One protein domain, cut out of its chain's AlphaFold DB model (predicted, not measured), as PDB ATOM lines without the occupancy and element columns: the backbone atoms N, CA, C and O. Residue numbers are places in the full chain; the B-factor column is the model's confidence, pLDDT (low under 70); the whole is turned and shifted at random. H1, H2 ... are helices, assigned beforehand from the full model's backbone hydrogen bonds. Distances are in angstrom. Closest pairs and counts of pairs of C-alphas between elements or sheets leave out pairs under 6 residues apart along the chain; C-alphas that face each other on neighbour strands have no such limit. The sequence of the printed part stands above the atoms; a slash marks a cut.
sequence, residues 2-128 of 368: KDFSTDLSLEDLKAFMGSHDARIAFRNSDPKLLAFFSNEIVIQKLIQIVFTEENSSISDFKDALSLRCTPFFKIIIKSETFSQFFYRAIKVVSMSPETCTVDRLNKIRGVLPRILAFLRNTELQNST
ATOM      1  N   LYS A   2     209.899 139.071 179.068       45.41
ATOM      2  CA  LYS A   2     210.893 139.683 178.166       45.41
ATOM      3  C   LYS A   2     212.204 138.895 178.267       45.41
ATOM      4  O   LYS A   2     212.547 138.457 179.364       45.41
ATOM      5  N   ASP A   3     212.902 138.711 177.149       50.06
ATOM      6  CA  ASP A   3     214.270 138.194 177.160       50.06
ATOM      7  C   ASP A   3     215.145 139.120 178.006       50.06
ATOM      8  O   ASP A   3     215.193 140.330 177.783       50.06
ATOM      9  N   PHE A   4     215.808 138.550 179.010       55.97
ATOM     10  CA  PHE A   4     216.736 139.275 179.865       55.97
ATOM     11  C   PHE A   4     218.070 139.444 179.120       55.97
ATOM     12  O   PHE A   4     219.017 138.693 179.346       55.97
ATOM     13  N   SER A   5     218.132 140.393 178.182       55.19
ATOM     14  CA  SER A   5     219.397 140.778 177.551       55.19
ATOM     15  C   SER A   5     220.297 141.516 178.553       55.19
ATOM     16  O   SER A   5     219.836 142.154 179.503       55.19
ATOM     17  N   THR A   6     221.612 141.435 178.351       58.09
ATOM     18  CA  THR A   6     222.640 142.090 179.181       58.09
ATOM     19  C   THR A   6     222.613 143.625 179.127       58.09
ATOM     20  O   THR A   6     223.248 144.278 179.960       58.09
ATOM     21  N   ASP A   7     221.832 144.203 178.210       63.91
ATOM     22  CA  ASP A   7     221.697 145.650 177.979       63.91
ATOM     23  C   ASP A   7     220.701 146.346 178.923       63.91
ATOM     24  O   ASP A   7     220.363 147.513 178.733       63.91
ATOM     25  N   LEU A   8     220.232 145.662 179.969       70.94
ATOM     26  CA  LEU A   8     219.271 146.220 180.919       70.94
ATOM     27  C   LEU A   8     219.833 147.469 181.630       70.94
ATOM     28  O   LEU A   8     220.916 147.407 182.225       70.94
ATOM     29  N   SER A   9     219.116 148.596 181.610       81.81
ATOM     30  CA  SER A   9     219.531 149.805 182.336       81.81
ATOM     31  C   SER A   9     219.396 149.632 183.862       81.81
ATOM     32  O   SER A   9     218.735 148.706 184.342       81.81
ATOM     33  N   LEU A  10     220.029 150.512 184.652       76.50
ATOM     34  CA  LEU A  10     219.881 150.520 186.119       76.50
ATOM     35  C   LEU A  10     218.420 150.743 186.546       76.50
ATOM     36  O   LEU A  10     217.951 150.081 187.472       76.50
ATOM     37  N   GLU A  11     217.696 151.624 185.851       79.81
ATOM     38  CA  GLU A  11     216.282 151.915 186.125       79.81
ATOM     39  C   GLU A  11     215.375 150.731 185.782       79.81
ATOM     40  O   GLU A  11     214.497 150.376 186.570       79.81
ATOM     41  N   ASP A  12     215.635 150.044 184.667       80.31
ATOM     42  CA  ASP A  12     214.889 148.836 184.302       80.31
ATOM     43  C   ASP A  12     215.106 147.714 185.326       80.31
ATOM     44  O   ASP A  12     214.158 147.021 185.706       80.31
ATOM     45  N   LEU A  13     216.342 147.549 185.814       78.19
ATOM     46  CA  LEU A  13     216.657 146.560 186.846       78.19
ATOM     47  C   LEU A  13     215.960 146.899 188.167       78.19
ATOM     48  O   LEU A  13     215.422 146.012 188.829       78.19
ATOM     49  N   LYS A  14     215.940 148.180 188.541       74.31
ATOM     50  CA  LYS A  14     215.275 148.676 189.750       74.31
ATOM     51  C   LYS A  14     213.762 148.462 189.685       74.31
ATOM     52  O   LYS A  14     213.190 147.899 190.619       74.31
ATOM     53  N   ALA A  15     213.132 148.824 188.567       76.81
ATOM     54  CA  ALA A  15     211.708 148.597 188.329       76.81
ATOM     55  C   ALA A  15     211.358 147.101 188.354       76.81
ATOM     56  O   ALA A  15     210.362 146.700 188.960       76.81
ATOM     57  N   PHE A  16     212.209 146.261 187.760       76.19
ATOM     58  CA  PHE A  16     212.047 144.814 187.801       76.19
ATOM     59  C   PHE A  16     212.128 144.270 189.234       76.19
ATOM     60  O   PHE A  16     211.225 143.550 189.657       76.19
ATOM     61  N   MET A  17     213.152 144.643 190.007       72.06
ATOM     62  CA  MET A  17     213.345 144.174 191.388       72.06
ATOM     63  C   MET A  17     212.195 144.561 192.329       72.06
ATOM     64  O   MET A  17     211.864 143.794 193.233       72.06
ATOM     65  N   GLY A  18     211.569 145.720 192.107       68.88
ATOM     66  CA  GLY A  18     210.386 146.161 192.857       68.88
ATOM     67  C   GLY A  18     209.074 145.487 192.429       68.88
ATOM     68  O   GLY A  18     208.066 145.614 193.124       68.88
ATOM     69  N   SER A  19     209.058 144.765 191.305       73.06
ATOM     70  CA  SER A  19     207.832 144.185 190.751       73.06
ATOM     71  C   SER A  19     207.325 142.974 191.544       73.06
ATOM     72  O   SER A  19     208.090 142.174 192.095       73.06
ATOM     73  N   HIS A  20     206.001 142.796 191.564       73.19
ATOM     74  CA  HIS A  20     205.365 141.608 192.138       73.19
ATOM     75  C   HIS A  20     205.824 140.318 191.435       73.19
ATOM     76  O   HIS A  20     206.072 139.304 192.091       73.19
ATOM     77  N   ASP A  21     206.021 140.390 190.118       68.44
ATOM     78  CA  ASP A  21     206.449 139.267 189.285       68.44
ATOM     79  C   ASP A  21     207.853 138.782 189.651       68.44
ATOM     80  O   ASP A  21     208.068 137.576 189.773       68.44
ATOM     81  N   ALA A  22     208.796 139.695 189.913       69.12
ATOM     82  CA  ALA A  22     210.126 139.321 190.389       69.12
ATOM     83  C   ALA A  22     210.051 138.598 191.739       69.12
ATOM     84  O   ALA A  22     210.677 137.555 191.920       69.12
ATOM     85  N   ARG A  23     209.220 139.084 192.673       70.56
ATOM     86  CA  ARG A  23     209.022 138.440 193.985       70.56
ATOM     87  C   ARG A  23     208.458 137.020 193.853       70.56
ATOM     88  O   ARG A  23     208.919 136.123 194.561       70.56
ATOM     89  N   ILE A  24     207.491 136.796 192.959       69.94
ATOM     90  CA  ILE A  24     206.958 135.454 192.667       69.94
ATOM     91  C   ILE A  24     208.037 134.576 192.023       69.94
ATOM     92  O   ILE A  24     208.246 133.443 192.455       69.94
ATOM     93  N   ALA A  25     208.753 135.093 191.025       67.75
ATOM     94  CA  ALA A  25     209.770 134.341 190.300       67.75
ATOM     95  C   ALA A  25     210.952 133.927 191.200       67.75
ATOM     96  O   ALA A  25     211.431 132.797 191.098       67.75
ATOM     97  N   PHE A  26     211.361 134.779 192.150       71.69
ATOM     98  CA  PHE A  26     212.355 134.430 193.173       71.69
ATOM     99  C   PHE A  26     211.876 133.322 194.113       71.69
ATOM    100  O   PHE A  26     212.659 132.437 194.455       71.69
ATOM    101  N   ARG A  27     210.599 133.340 194.517       71.38
ATOM    102  CA  ARG A  27     210.011 132.269 195.342       71.38
ATOM    103  C   ARG A  27     209.960 130.940 194.593       71.38
ATOM    104  O   ARG A  27     210.285 129.907 195.169       71.38
ATOM    105  N   ASN A  28     209.612 130.975 193.310       75.94
ATOM    106  CA  ASN A  28     209.482 129.781 192.475       75.94
ATOM    107  C   ASN A  28     210.817 129.273 191.911       75.94
ATOM    108  O   ASN A  28     210.838 128.226 191.272       75.94
ATOM    109  N   SER A  29     211.929 129.974 192.169       76.31
ATOM    110  CA  SER A  29     213.272 129.578 191.726       76.31
ATOM    111  C   SER A  29     213.381 129.384 190.206       76.31
ATOM    112  O   SER A  29     213.946 128.396 189.741       76.31
ATOM    113  N   ASP A  30     212.833 130.327 189.429       81.19
ATOM    114  CA  ASP A  30     212.833 130.258 187.962       81.19
ATOM    115  C   ASP A  30     214.268 130.134 187.389       81.19
ATOM    116  O   ASP A  30     215.087 131.036 187.599       81.19
ATOM    117  N   PRO A  31     214.596 129.069 186.628       81.56
ATOM    118  CA  PRO A  31     215.945 128.842 186.108       81.56
ATOM    119  C   PRO A  31     216.491 129.958 185.209       81.56
ATOM    120  O   PRO A  31     217.687 130.245 185.260       81.56
ATOM    121  N   LYS A  32     215.647 130.610 184.395       80.69
ATOM    122  CA  LYS A  32     216.083 131.708 183.514       80.69
ATOM    123  C   LYS A  32     216.463 132.933 184.332       80.69
ATOM    124  O   LYS A  32     217.451 133.600 184.032       80.69
ATOM    125  N   LEU A  33     215.702 133.195 185.391       78.19
ATOM    126  CA  LEU A  33     215.981 134.283 186.316       78.19
ATOM    127  C   LEU A  33     217.261 134.025 187.116       78.19
ATOM    128  O   LEU A  33     218.093 134.915 187.271       78.19
ATOM    129  N   LEU A  34     217.448 132.794 187.591       80.25
ATOM    130  CA  LEU A  34     218.672 132.385 188.274       80.25
ATOM    131  C   LEU A  34     219.893 132.542 187.354       80.25
ATOM    132  O   LEU A  34     220.898 133.113 187.777       80.25
ATOM    133  N   ALA A  35     219.794 132.133 186.085       82.56
ATOM    134  CA  ALA A  35     220.859 132.323 185.099       82.56
ATOM    135  C   ALA A  35     221.175 133.812 184.869       82.56
ATOM    136  O   ALA A  35     222.343 134.195 184.858       82.56
ATOM    137  N   PHE A  36     220.148 134.663 184.768       82.56
ATOM    138  CA  PHE A  36     220.319 136.113 184.652       82.56
ATOM    139  C   PHE A  36     221.079 136.712 185.846       82.56
ATOM    140  O   PHE A  36     222.041 137.451 185.656       82.56
ATOM    141  N   PHE A  37     220.714 136.342 187.076       79.12
ATOM    142  CA  PHE A  37     221.393 136.825 188.285       79.12
ATOM    143  C   PHE A  37     222.721 136.140 188.591       79.12
ATOM    144  O   PHE A  37     223.409 136.554 189.518       79.12
ATOM    145  N   SER A  38     223.103 135.129 187.812       84.19
ATOM    146  CA  SER A  38     224.454 134.561 187.847       84.19
ATOM    147  C   SER A  38     225.452 135.392 187.034       84.19
ATOM    148  O   SER A  38     226.649 135.132 187.084       84.19
ATOM    149  N   ASN A  39     224.982 136.388 186.278       87.94
ATOM    150  CA  ASN A  39     225.835 137.281 185.509       87.94
ATOM    151  C   ASN A  39     226.454 138.370 186.406       87.94
ATOM    152  O   ASN A  39     225.744 139.177 187.008       87.94
ATOM    153  N   GLU A  40     227.784 138.443 186.432       87.38
ATOM    154  CA  GLU A  40     228.542 139.392 187.259       87.38
ATOM    155  C   GLU A  40     228.224 140.870 186.953       87.38
ATOM    156  O   GLU A  40     228.189 141.693 187.867       87.38
ATOM    157  N   ILE A  41     227.887 141.221 185.705       86.81
ATOM    158  CA  ILE A  41     227.474 142.588 185.330       86.81
ATOM    159  C   ILE A  41     226.132 142.942 185.984       86.81
ATOM    160  O   ILE A  41     225.932 144.063 186.459       86.81
ATOM    161  N   VAL A  42     225.201 141.986 186.026       84.25
ATOM    162  CA  VAL A  42     223.895 142.168 186.676       84.25
ATOM    163  C   VAL A  42     224.086 142.323 188.182       84.25
ATOM    164  O   VAL A  42     223.494 143.217 188.785       84.25
ATOM    165  N   ILE A  43     224.962 141.519 188.785       85.81
ATOM    166  CA  ILE A  43     225.311 141.622 190.207       85.81
ATOM    167  C   ILE A  43     225.957 142.977 190.519       85.81
ATOM    168  O   ILE A  43     225.582 143.618 191.501       85.81
ATOM    169  N   GLN A  44     226.860 143.472 189.672       85.38
ATOM    170  CA  GLN A  44     227.456 144.800 189.828       85.38
ATOM    171  C   GLN A  44     226.393 145.909 189.822       85.38
ATOM    172  O   GLN A  44     226.417 146.794 190.681       85.38
ATOM    173  N   LYS A  45     225.428 145.847 188.897       83.50
ATOM    174  CA  LYS A  45     224.302 146.795 188.842       83.50
ATOM    175  C   LYS A  45     223.395 146.673 190.070       83.50
ATOM    176  O   LYS A  45     222.982 147.691 190.617       83.50
ATOM    177  N   LEU A  46     223.131 145.459 190.561       80.12
ATOM    178  CA  LEU A  46     222.396 145.255 191.815       80.12
ATOM    179  C   LEU A  46     223.107 145.913 193.000       80.12
ATOM    180  O   LEU A  46     222.475 146.617 193.781       80.12
ATOM    181  N   ILE A  47     224.422 145.726 193.122       81.44
ATOM    182  CA  ILE A  47     225.219 146.358 194.178       81.44
ATOM    183  C   ILE A  47     225.089 147.883 194.104       81.44
ATOM    184  O   ILE A  47     224.893 148.527 195.136       81.44
ATOM    185  N   GLN A  48     225.143 148.454 192.898       80.44
ATOM    186  CA  GLN A  48     224.959 149.889 192.691       80.44
ATOM    187  C   GLN A  48     223.570 150.362 193.136       80.44
ATOM    188  O   GLN A  48     223.469 151.345 193.857       80.44
ATOM    189  N   ILE A  49     222.502 149.648 192.786       76.38
ATOM    190  CA  ILE A  49     221.133 150.020 193.185       76.38
ATOM    191  C   ILE A  49     220.967 150.008 194.709       76.38
ATOM    192  O   ILE A  49     220.233 150.819 195.265       76.38
ATOM    193  N   VAL A  50     221.632 149.085 195.397       74.00
ATOM    194  CA  VAL A  50     221.366 148.817 196.815       74.00
ATOM    195  C   VAL A  50     222.256 149.637 197.734       74.00
ATOM    196  O   VAL A  50     221.799 150.103 198.778       74.00
ATOM    197  N   PHE A  51     223.532 149.775 197.380       72.94
ATOM    198  CA  PHE A  51     224.562 150.234 198.305       72.94
ATOM    199  C   PHE A  51     225.186 151.592 197.941       72.94
ATOM    200  O   PHE A  51     226.047 152.053 198.690       72.94
ATOM    201  N   THR A  52     224.766 152.266 196.859       67.12
ATOM    202  CA  THR A  52     225.180 153.661 196.581       67.12
ATOM    203  C   THR A  52     224.292 154.665 197.311       67.12
ATOM    204  O   THR A  52     223.140 154.377 197.626       67.12
ATOM    205  N   GLU A  53     224.832 155.840 197.628       59.00
ATOM    206  CA  GLU A  53     224.177 156.874 198.448       59.00
ATOM    207  C   GLU A  53     222.877 157.401 197.832       59.00
ATOM    208  O   GLU A  53     221.885 157.535 198.542       59.00
ATOM    209  N   GLU A  54     222.842 157.562 196.508       59.50
ATOM    210  CA  GLU A  54     221.718 158.141 195.756       59.50
ATOM    211  C   GLU A  54     220.442 157.277 195.756       59.50
ATOM    212  O   GLU A  54     219.354 157.767 195.458       59.50
ATOM    213  N   ASN A  55     220.541 155.991 196.111       56.59
ATOM    214  CA  ASN A  55     219.410 155.067 196.071       56.59
ATOM    215  C   ASN A  55     218.857 154.755 197.470       56.59
ATOM    216  O   ASN A  55     219.491 154.095 198.299       56.59
ATOM    217  N   SER A  56     217.627 155.211 197.722       47.91
ATOM    218  CA  SER A  56     216.880 155.038 198.977       47.91
ATOM    219  C   SER A  56     216.108 153.714 199.082       47.91
ATOM    220  O   SER A  56     215.583 153.398 200.151       47.91
ATOM    221  N   SER A  57     216.047 152.903 198.018       53.88
ATOM    222  CA  SER A  57     215.213 151.686 197.936       53.88
ATOM    223  C   SER A  57     215.832 150.470 198.638       53.88
ATOM    224  O   SER A  57     215.894 149.365 198.099       53.88
ATOM    225  N   ILE A  58     216.302 150.672 199.868       53.91
ATOM    226  CA  ILE A  58     216.839 149.618 200.725       53.91
ATOM    227  C   ILE A  58     215.748 148.583 201.063       53.91
ATOM    228  O   ILE A  58     216.080 147.419 201.261       53.91
ATOM    229  N   SER A  59     214.467 148.974 201.143       54.59
ATOM    230  CA  SER A  59     213.378 148.087 201.584       54.59
ATOM    231  C   SER A  59     213.161 146.910 200.636       54.59
ATOM    232  O   SER A  59     213.209 145.774 201.090       54.59
ATOM    233  N   ASP A  60     213.033 147.142 199.328       51.97
ATOM    234  CA  ASP A  60     212.696 146.077 198.371       51.97
ATOM    235  C   ASP A  60     213.819 145.045 198.204       51.97
ATOM    236  O   ASP A  60     213.563 143.842 198.116       51.97
ATOM    237  N   PHE A  61     215.083 145.481 198.236       56.38
ATOM    238  CA  PHE A  61     216.219 144.559 198.207       56.38
ATOM    239  C   PHE A  61     216.470 143.898 199.563       56.38
ATOM    240  O   PHE A  61     216.790 142.712 199.609       56.38
ATOM    241  N   LYS A  62     216.276 144.607 200.688       56.28
ATOM    242  CA  LYS A  62     216.271 143.961 202.012       56.28
ATOM    243  C   LYS A  62     215.185 142.903 202.091       56.28
ATOM    244  O   LYS A  62     215.440 141.890 202.731       56.28
ATOM    245  N   ASP A  63     214.033 143.106 201.465       54.59
ATOM    246  CA  ASP A  63     212.944 142.136 201.429       54.59
ATOM    247  C   ASP A  63     213.301 140.946 200.532       54.59
ATOM    248  O   ASP A  63     213.150 139.802 200.965       54.59
ATOM    249  N   ALA A  64     213.896 141.180 199.358       52.69
ATOM    250  CA  ALA A  64     214.427 140.118 198.496       52.69
ATOM    251  C   ALA A  64     215.519 139.280 199.195       52.69
ATOM    252  O   ALA A  64     215.530 138.056 199.082       52.69
ATOM    253  N   LEU A  65     216.387 139.921 199.989       54.22
ATOM    254  CA  LEU A  65     217.389 139.262 200.835       54.22
ATOM    255  C   LEU A  65     216.823 138.689 202.147       54.22
ATOM    256  O   LEU A  65     217.467 137.858 202.785       54.22
ATOM    257  N   SER A  66     215.647 139.139 202.598       51.78
ATOM    258  CA  SER A  66     215.001 138.651 203.828       51.78
ATOM    259  C   SER A  66     214.393 137.261 203.657       51.78
ATOM    260  O   SER A  66     214.164 136.562 204.648       51.78
ATOM    261  N   LEU A  67     214.171 136.846 202.406       51.12
ATOM    262  CA  LEU A  67     213.725 135.510 202.041       51.12
ATOM    263  C   LEU A  67     214.891 134.534 202.241       51.12
ATOM    264  O   LEU A  67     215.653 134.220 201.324       51.12
ATOM    265  N   ARG A  68     215.049 134.097 203.495       50.31
ATOM    266  CA  ARG A  68     216.019 133.088 203.926       50.31
ATOM    267  C   ARG A  68     215.972 131.890 202.971       50.31
ATOM    268  O   ARG A  68     214.899 131.362 202.694       50.31
ATOM    269  N   CYS A  69     217.143 131.447 202.511       54.19
ATOM    270  CA  CYS A  69     217.318 130.204 201.752       54.19
ATOM    271  C   CYS A  69     216.695 130.145 200.348       54.19
ATOM    272  O   CYS A  69     216.323 129.066 199.896       54.19
ATOM    273  N   THR A  70     216.663 131.257 199.609       69.62
ATOM    274  CA  THR A  70     216.346 131.212 198.171       69.62
ATOM    275  C   THR A  70     217.573 130.820 197.327       69.62
ATOM    276  O   THR A  70     218.702 131.209 197.652       69.62
ATOM    277  N   PRO A  71     217.396 130.086 196.211       75.00
ATOM    278  CA  PRO A  71     218.473 129.822 195.250       75.00
ATOM    279  C   PRO A  71     219.130 131.095 194.706       75.00
ATOM    280  O   PRO A  71     220.331 131.105 194.454       75.00
ATOM    281  N   PHE A  72     218.372 132.190 194.620       75.44
ATOM    282  CA  PHE A  72     218.885 133.515 194.276       75.44
ATOM    283  C   PHE A  72     220.001 133.973 195.220       75.44
ATOM    284  O   PHE A  72     221.078 134.361 194.771       75.44
ATOM    285  N   PHE A  73     219.791 133.867 196.534       78.12
ATOM    286  CA  PHE A  73     220.814 134.286 197.482       78.12
ATOM    287  C   PHE A  73     222.056 133.389 197.422       78.12
ATOM    288  O   PHE A  73     223.168 133.905 197.494       78.12
ATOM    289  N   LYS A  74     221.885 132.074 197.186       80.62
ATOM    290  CA  LYS A  74     223.005 131.139 196.944       80.62
ATOM    291  C   LYS A  74     223.872 131.558 195.750       80.62
ATOM    292  O   LYS A  74     225.074 131.323 195.787       80.62
ATOM    293  N   ILE A  75     223.287 132.149 194.708       82.44
ATOM    294  CA  ILE A  75     224.030 132.662 193.548       82.44
ATOM    295  C   ILE A  75     224.830 133.903 193.939       82.44
ATOM    296  O   ILE A  75     226.033 133.951 193.701       82.44
ATOM    297  N   ILE A  76     224.192 134.859 194.619       82.69
ATOM    298  CA  ILE A  76     224.846 136.102 195.047       82.69
ATOM    299  C   ILE A  76     226.062 135.821 195.941       82.69
ATOM    300  O   ILE A  76     227.130 136.373 195.706       82.69
ATOM    301  N   ILE A  77     225.954 134.930 196.931       85.81
ATOM    302  CA  ILE A  77     227.084 134.623 197.832       85.81
ATOM    303  C   ILE A  77     228.205 133.792 197.177       85.81
ATOM    304  O   ILE A  77     229.255 133.580 197.786       85.81
ATOM    305  N   LYS A  78     227.970 133.255 195.976       86.69
ATOM    306  CA  LYS A  78     228.988 132.566 195.170       86.69
ATOM    307  C   LYS A  78     229.660 133.506 194.168       86.69
ATOM    308  O   LYS A  78     230.687 133.133 193.614       86.69
ATOM    309  N   SER A  79     229.101 134.696 193.947       89.62
ATOM    310  CA  SER A  79     229.679 135.693 193.051       89.62
ATOM    311  C   SER A  79     230.942 136.307 193.634       89.62
ATOM    312  O   SER A  79     231.009 136.695 194.808       89.62
ATOM    313  N   GLU A  80     231.930 136.439 192.759       91.88
ATOM    314  CA  GLU A  80     233.187 137.116 193.045       91.88
ATOM    315  C   GLU A  80     232.949 138.616 193.241       91.88
ATOM    316  O   GLU A  80     233.389 139.193 194.235       91.88
ATOM    317  N   THR A  81     232.170 139.249 192.355       91.56
ATOM    318  CA  THR A  81     231.901 140.696 192.405       91.56
ATOM    319  C   THR A  81     231.227 141.098 193.711       91.56
ATOM    320  O   THR A  81     231.589 142.107 194.322       91.56
ATOM    321  N   PHE A  82     230.256 140.303 194.167       90.19
ATOM    322  CA  PHE A  82     229.561 140.564 195.423       90.19
ATOM    323  C   PHE A  82     230.489 140.424 196.633       90.19
ATOM    324  O   PHE A  82     230.502 141.293 197.509       90.19
ATOM    325  N   SER A  83     231.305 139.372 196.652       92.69
ATOM    326  CA  SER A  83     232.255 139.109 197.735       92.69
ATOM    327  C   SER A  83     233.328 140.201 197.818       92.69
ATOM    328  O   SER A  83     233.540 140.784 198.885       92.69
ATOM    329  N   GLN A  84     233.911 140.583 196.677       93.44
ATOM    330  CA  GLN A  84     234.883 141.672 196.584       93.44
ATOM    331  C   GLN A  84     234.306 143.024 197.007       93.44
ATOM    332  O   GLN A  84     235.020 143.834 197.602       93.44
ATOM    333  N   PHE A  85     233.034 143.303 196.709       91.56
ATOM    334  CA  PHE A  85     232.395 144.546 197.132       91.56
ATOM    335  C   PHE A  85     232.371 144.676 198.660       91.56
ATOM    336  O   PHE A  85     232.800 145.705 199.189       91.56
ATOM    337  N   PHE A  86     231.920 143.633 199.367       92.31
ATOM    338  CA  PHE A  86     231.913 143.624 200.833       92.31
ATOM    339  C   PHE A  86     233.330 143.672 201.400       92.31
ATOM    340  O   PHE A  86     233.589 144.476 202.293       92.31
ATOM    341  N   TYR A  87     234.259 142.900 200.830       94.56
ATOM    342  CA  TYR A  87     235.660 142.915 201.244       94.56
ATOM    343  C   TYR A  87     236.269 144.316 201.155       94.56
ATOM    344  O   TYR A  87     236.823 144.825 202.127       94.56
ATOM    345  N   ARG A  88     236.107 144.988 200.008       91.75
ATOM    346  CA  ARG A  88     236.590 146.362 199.813       91.75
ATOM    347  C   ARG A  88     235.937 147.320 200.793       91.75
ATOM    348  O   ARG A  88     236.619 148.187 201.321       91.75
ATOM    349  N   ALA A  89     234.641 147.164 201.046       90.19
ATOM    350  CA  ALA A  89     233.960 148.006 202.009       90.19
ATOM    351  C   ALA A  89     234.545 147.830 203.419       90.19
ATOM    352  O   ALA A  89     234.972 148.816 204.007       90.19
ATOM    353  N   ILE A  90     234.672 146.597 203.918       93.69
ATOM    354  CA  ILE A  90     235.282 146.308 205.227       93.69
ATOM    355  C   ILE A  90     236.728 146.808 205.305       93.69
ATOM    356  O   ILE A  90     237.125 147.389 206.318       93.69
ATOM    357  N   LYS A  91     237.501 146.652 204.225       93.38
ATOM    358  CA  LYS A  91     238.869 147.166 204.142       93.38
ATOM    359  C   LYS A  91     238.917 148.681 204.310       93.38
ATOM    360  O   LYS A  91     239.737 149.164 205.081       93.38
ATOM    361  N   VAL A  92     238.026 149.427 203.655       91.00
ATOM    362  CA  VAL A  92     237.947 150.889 203.822       91.00
ATOM    363  C   VAL A  92     237.545 151.255 205.252       91.00
ATOM    364  O   VAL A  92     238.197 152.096 205.855       91.00
ATOM    365  N   VAL A  93     236.544 150.590 205.840       90.19
ATOM    366  CA  VAL A  93     236.116 150.861 207.230       90.19
ATOM    367  C   VAL A  93     237.232 150.593 208.247       90.19
ATOM    368  O   VAL A  93     237.295 151.232 209.296       90.19
ATOM    369  N   SER A  94     238.122 149.654 207.942       91.31
ATOM    370  CA  SER A  94     239.204 149.267 208.846       91.31
ATOM    371  C   SER A  94     240.473 150.102 208.649       91.31
ATOM    372  O   SER A  94     241.126 150.444 209.626       91.31
ATOM    373  N   MET A  95     240.801 150.465 207.404       90.31
ATOM    374  CA  MET A  95     242.075 151.109 207.040       90.31
ATOM    375  C   MET A  95     241.970 152.616 206.785       90.31
ATOM    376  O   MET A  95     242.970 153.323 206.873       90.31
ATOM    377  N   SER A  96     240.791 153.104 206.400       89.06
ATOM    378  CA  SER A  96     240.551 154.510 206.044       89.06
ATOM    379  C   SER A  96     239.140 154.950 206.471       89.06
ATOM    380  O   SER A  96     238.344 155.392 205.628       89.06
ATOM    381  N   PRO A  97     238.770 154.772 207.758       86.06
ATOM    382  CA  PRO A  97     237.413 155.019 208.254       86.06
ATOM    383  C   PRO A  97     236.917 156.449 208.003       86.06
ATOM    384  O   PRO A  97     235.719 156.654 207.826       86.06
ATOM    385  N   GLU A  98     237.814 157.430 207.936       85.50
ATOM    386  CA  GLU A  98     237.526 158.838 207.644       85.50
ATOM    387  C   GLU A  98     236.904 159.074 206.261       85.50
ATOM    388  O   GLU A  98     236.254 160.092 206.037       85.50
ATOM    389  N   THR A  99     237.069 158.128 205.337       84.25
ATOM    390  CA  THR A  99     236.514 158.205 203.977       84.25
ATOM    391  C   THR A  99     235.118 157.587 203.858       84.25
ATOM    392  O   THR A  99     234.508 157.622 202.789       84.25
ATOM    393  N   CYS A 100     234.596 156.998 204.940       78.00
ATOM    394  CA  CYS A 100     233.304 156.326 204.941       78.00
ATOM    395  C   CYS A 100     232.158 157.272 205.303       78.00
ATOM    396  O   CYS A 100     232.151 157.901 206.358       78.00
ATOM    397  N   THR A 101     231.118 157.284 204.472       80.19
ATOM    398  CA  THR A 101     229.854 157.951 204.794       80.19
ATOM    399  C   THR A 101     228.988 157.072 205.697       80.19
ATOM    400  O   THR A 101     228.917 155.846 205.545       80.19
ATOM    401  N   VAL A 102     228.291 157.707 206.643       76.25
ATOM    402  CA  VAL A 102     227.422 157.027 207.622       76.25
ATOM    403  C   VAL A 102     226.332 156.199 206.928       76.25
ATOM    404  O   VAL A 102     226.053 155.069 207.334       76.25
ATOM    405  N   ASP A 103     225.758 156.713 205.840       74.62
ATOM    406  CA  ASP A 103     224.704 156.023 205.093       74.62
ATOM    407  C   ASP A 103     225.194 154.719 204.466       74.62
ATOM    408  O   ASP A 103     224.521 153.686 204.559       74.62
ATOM    409  N   ARG A 104     226.390 154.725 203.871       73.06
ATOM    410  CA  ARG A 104     226.975 153.526 203.269       73.06
ATOM    411  C   ARG A 104     227.283 152.463 204.323       73.06
ATOM    412  O   ARG A 104     226.957 151.293 204.109       73.06
ATOM    413  N   LEU A 105     227.823 152.861 205.478       78.81
ATOM    414  CA  LEU A 105     228.061 151.965 206.618       78.81
ATOM    415  C   LEU A 105     226.765 151.295 207.087       78.81
ATOM    416  O   LEU A 105     226.709 150.072 207.225       78.81
ATOM    417  N   ASN A 106     225.700 152.081 207.266       79.50
ATOM    418  CA  ASN A 106     224.395 151.586 207.704       79.50
ATOM    419  C   ASN A 106     223.760 150.623 206.692       79.50
ATOM    420  O   ASN A 106     223.127 149.639 207.089       79.50
ATOM    421  N   LYS A 107     223.942 150.862 205.386       78.19
ATOM    422  CA  LYS A 107     223.475 149.951 204.329       78.19
ATOM    423  C   LYS A 107     224.191 148.602 204.398       78.19
ATOM    424  O   LYS A 107     223.520 147.570 204.424       78.19
ATOM    425  N   ILE A 108     225.524 148.601 204.481       83.38
ATOM    426  CA  ILE A 108     226.330 147.370 204.551       83.38
ATOM    427  C   ILE A 108     226.009 146.602 205.835       83.38
ATOM    428  O   ILE A 108     225.661 145.421 205.780       83.38
ATOM    429  N   ARG A 109     226.038 147.280 206.988       84.00
ATOM    430  CA  ARG A 109     225.720 146.684 208.292       84.00
ATOM    431  C   ARG A 109     224.281 146.173 208.362       84.00
ATOM    432  O   ARG A 109     224.008 145.159 208.987       84.00
ATOM    433  N   GLY A 110     223.343 146.817 207.669       81.50
ATOM    434  CA  GLY A 110     221.957 146.352 207.588       81.50
ATOM    435  C   GLY A 110     221.775 145.014 206.858       81.50
ATOM    436  O   GLY A 110     220.703 144.414 206.972       81.50
ATOM    437  N   VAL A 111     222.779 144.558 206.102       79.88
ATOM    438  CA  VAL A 111     222.728 143.331 205.295       79.88
ATOM    439  C   VAL A 111     223.706 142.266 205.798       79.88
ATOM    440  O   VAL A 111     223.344 141.090 205.819       79.88
ATOM    441  N   LEU A 112     224.905 142.651 206.246       88.06
ATOM    442  CA  LEU A 112     225.974 141.721 206.627       88.06
ATOM    443  C   LEU A 112     225.546 140.637 207.641       88.06
ATOM    444  O   LEU A 112     225.768 139.465 207.338       88.06
ATOM    445  N   PRO A 113     224.855 140.939 208.762       86.94
ATOM    446  CA  PRO A 113     224.419 139.909 209.710       86.94
ATOM    447  C   PRO A 113     223.531 138.834 209.076       86.94
ATOM    448  O   PRO A 113     223.553 137.678 209.489       86.94
ATOM    449  N   ARG A 114     222.756 139.190 208.042       81.88
ATOM    450  CA  ARG A 114     221.910 138.237 207.308       81.88
ATOM    451  C   ARG A 114     222.745 137.323 206.418       81.88
ATOM    452  O   ARG A 114     222.435 136.138 206.327       81.88
ATOM    453  N   ILE A 115     223.798 137.859 205.796       86.56
ATOM    454  CA  ILE A 115     224.759 137.059 205.029       86.56
ATOM    455  C   ILE A 115     225.471 136.082 205.969       86.56
ATOM    456  O   ILE A 115     225.481 134.885 205.707       86.56
ATOM    457  N   LEU A 116     225.977 136.561 207.108       88.50
ATOM    458  CA  LEU A 116     226.648 135.723 208.104       88.50
ATOM    459  C   LEU A 116     225.721 134.629 208.659       88.50
ATOM    460  O   LEU A 116     226.096 133.460 208.710       88.50
ATOM    461  N   ALA A 117     224.468 134.966 208.979       84.44
ATOM    462  CA  ALA A 117     223.471 133.981 209.400       84.44
ATOM    463  C   ALA A 117     223.220 132.894 208.340       84.44
ATOM    464  O   ALA A 117     222.889 131.760 208.684       84.44
ATOM    465  N   PHE A 118     223.382 133.222 207.058       81.62
ATOM    466  CA  PHE A 118     223.249 132.267 205.963       81.62
ATOM    467  C   PHE A 118     224.483 131.378 205.794       81.62
ATOM    468  O   PHE A 118     224.335 130.175 205.585       81.62
ATOM    469  N   LEU A 119     225.686 131.940 205.946       85.25
ATOM    470  CA  LEU A 119     226.953 131.195 205.914       85.25
ATOM    471  C   LEU A 119     227.088 130.187 207.059       85.25
ATOM    472  O   LEU A 119     227.842 129.225 206.946       85.25
ATOM    473  N   ARG A 120     226.331 130.365 208.148       81.62
ATOM    474  CA  ARG A 120     226.241 129.366 209.219       81.62
ATOM    475  C   ARG A 120     225.754 128.002 208.709       81.62
ATOM    476  O   ARG A 120     226.029 126.987 209.346       81.62
ATOM    477  N   ASN A 121     225.050 127.952 207.576       74.50
ATOM    478  CA  ASN A 121     224.752 126.691 206.907       74.50
ATOM    479  C   ASN A 121     226.040 126.091 206.311       74.50
ATOM    480  O   ASN A 121     226.669 126.684 205.435       74.50
ATOM    481  N   THR A 122     226.407 124.891 206.766       63.16
ATOM    482  CA  THR A 122     227.669 124.204 206.445       63.16
ATOM    483  C   THR A 122     227.895 123.980 204.950       63.16
ATOM    484  O   THR A 122     229.040 123.952 204.512       63.16
ATOM    485  N   GLU A 123     226.836 123.897 204.136       72.81
ATOM    486  CA  GLU A 123     226.948 123.764 202.671       72.81
ATOM    487  C   GLU A 123     227.649 124.952 201.986       72.81
ATOM    488  O   GLU A 123     228.028 124.863 200.818       72.81
ATOM    489  N   LEU A 124     227.781 126.085 202.678       73.62
ATOM    490  CA  LEU A 124     228.242 127.350 202.109       73.62
ATOM    491  C   LEU A 124     229.600 127.797 202.648       73.62
ATOM    492  O   LEU A 124     230.099 128.835 202.229       73.62
ATOM    493  N   GLN A 125     230.234 126.993 203.504       73.19
ATOM    494  CA  GLN A 125     231.578 127.268 204.030       73.19
ATOM    495  C   GLN A 125     232.679 127.175 202.956       73.19
ATOM    496  O   GLN A 125     233.794 127.634 203.164       73.19
ATOM    497  N   ASN A 126     232.355 126.651 201.770       79.81
ATOM    498  CA  ASN A 126     233.235 126.654 200.598       79.81
ATOM    499  C   ASN A 126     232.881 127.758 199.584       79.81
ATOM    500  O   ASN A 126     233.368 127.724 198.454       79.81
ATOM    501  N   SER A 127     231.985 128.695 199.915       85.19
ATOM    502  CA  SER A 127     231.641 129.773 198.987       85.19
ATOM    503  C   SER A 127     232.758 130.812 198.896       85.19
ATOM    504  O   SER A 127     233.496 131.049 199.852       85.19
ATOM    505  N   THR A 128     232.820 131.488 197.751       89.56
ATOM    506  CA  THR A 128     233.680 132.652 197.519       89.56
ATOM    507  C   THR A 128     233.528 133.692 198.626       89.56
ATOM    508  O   THR A 128     234.516 134.159 199.189       89.56
TER     509      THR A 128
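This is residues 2 to 128 of the 368 residues of an uncharacterized protein of Trichomonas vaginalis (UniProt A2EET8). Nine mostly short helices make a cluster with H4 near its middle: H1, H2 and H3 lie towards one end, while H7, the longest helix, runs from beside H4 towards the other end, where the chain turns and folds back through H8 and H9. H5 runs nearly parallel to H8 and H9, H6 packs on H3, and few of the helices are in clear contact. The printed part has 127 residues with nine named helices, H1 to H9 in order, and no named strand; the class is all helix. It is compact, with a radius of gyration of the C-alphas of 14.6 A and spans of 44 by 36 by 23 A.

H1 is residues 10 to 18, beginning at C-alpha 10 at (219.881, 150.520, 186.119). H2 is residues 20 to 28 and H3 residues 31 to 37. H4, residues 40 to 51, is 16.0 A long from first to last C-alpha. H5 is residues 58 to 66 and H6 residues 71 to 76. H7, residues 80 to 95, is 21.7 A long and ends at C-alpha 95 at (242.075, 151.109, 207.040). H8 is residues 102 to 109, and H9, residues 112 to 119, ends at C-alpha 119 at (226.953, 131.195, 205.914).

H4 is the hub and touches three helices. With residues 45 to 49 alone it touches H1, about perpendicular at 74 degrees; the closest C-alphas are those of Leu 10 and Lys 45, 6.4 A apart. H7 touches H4 with residues 80 to 85 alone, at a steep tilt of 41 degrees, the same way; the closest C-alphas, of Glu 40 and Thr 81, are 6.3 A apart. H4 touches H8 with residues 50 to 51 alone, at a steep tilt of 55 degrees, opposite ways; the C-alphas of Phe 51 and Lys 107, the closest, are 6.1 A apart. H3 touches H6 at a shallow tilt of 21 degrees, the same way, closest at the C-alphas of Leu 34 and Phe 72, 6.1 A. H1 and H5 only just touch, only at their ends, with 3 pairs of C-alphas within 8 A, the closest those of Gly 18 and Asp 60, 6.0 A. H2 touches no helix, but is near H1, H3, H5 and H6. H9 touches no helix but is near H5, and H8 and H9 meet only through their link. Among the pairs that are apart are H1 and H7. In each of the nine helices every O i to N i+4 pair is within hydrogen-bond range.

The two C-alphas farthest apart, those of Lys 2 and Glu 98, are 44.1 A apart. The printed part has no cut and no long link. The mean pLDDT of the printed part is 76.2; 31 residues are under 70, among them residues 2 to 7 and 52 to 70.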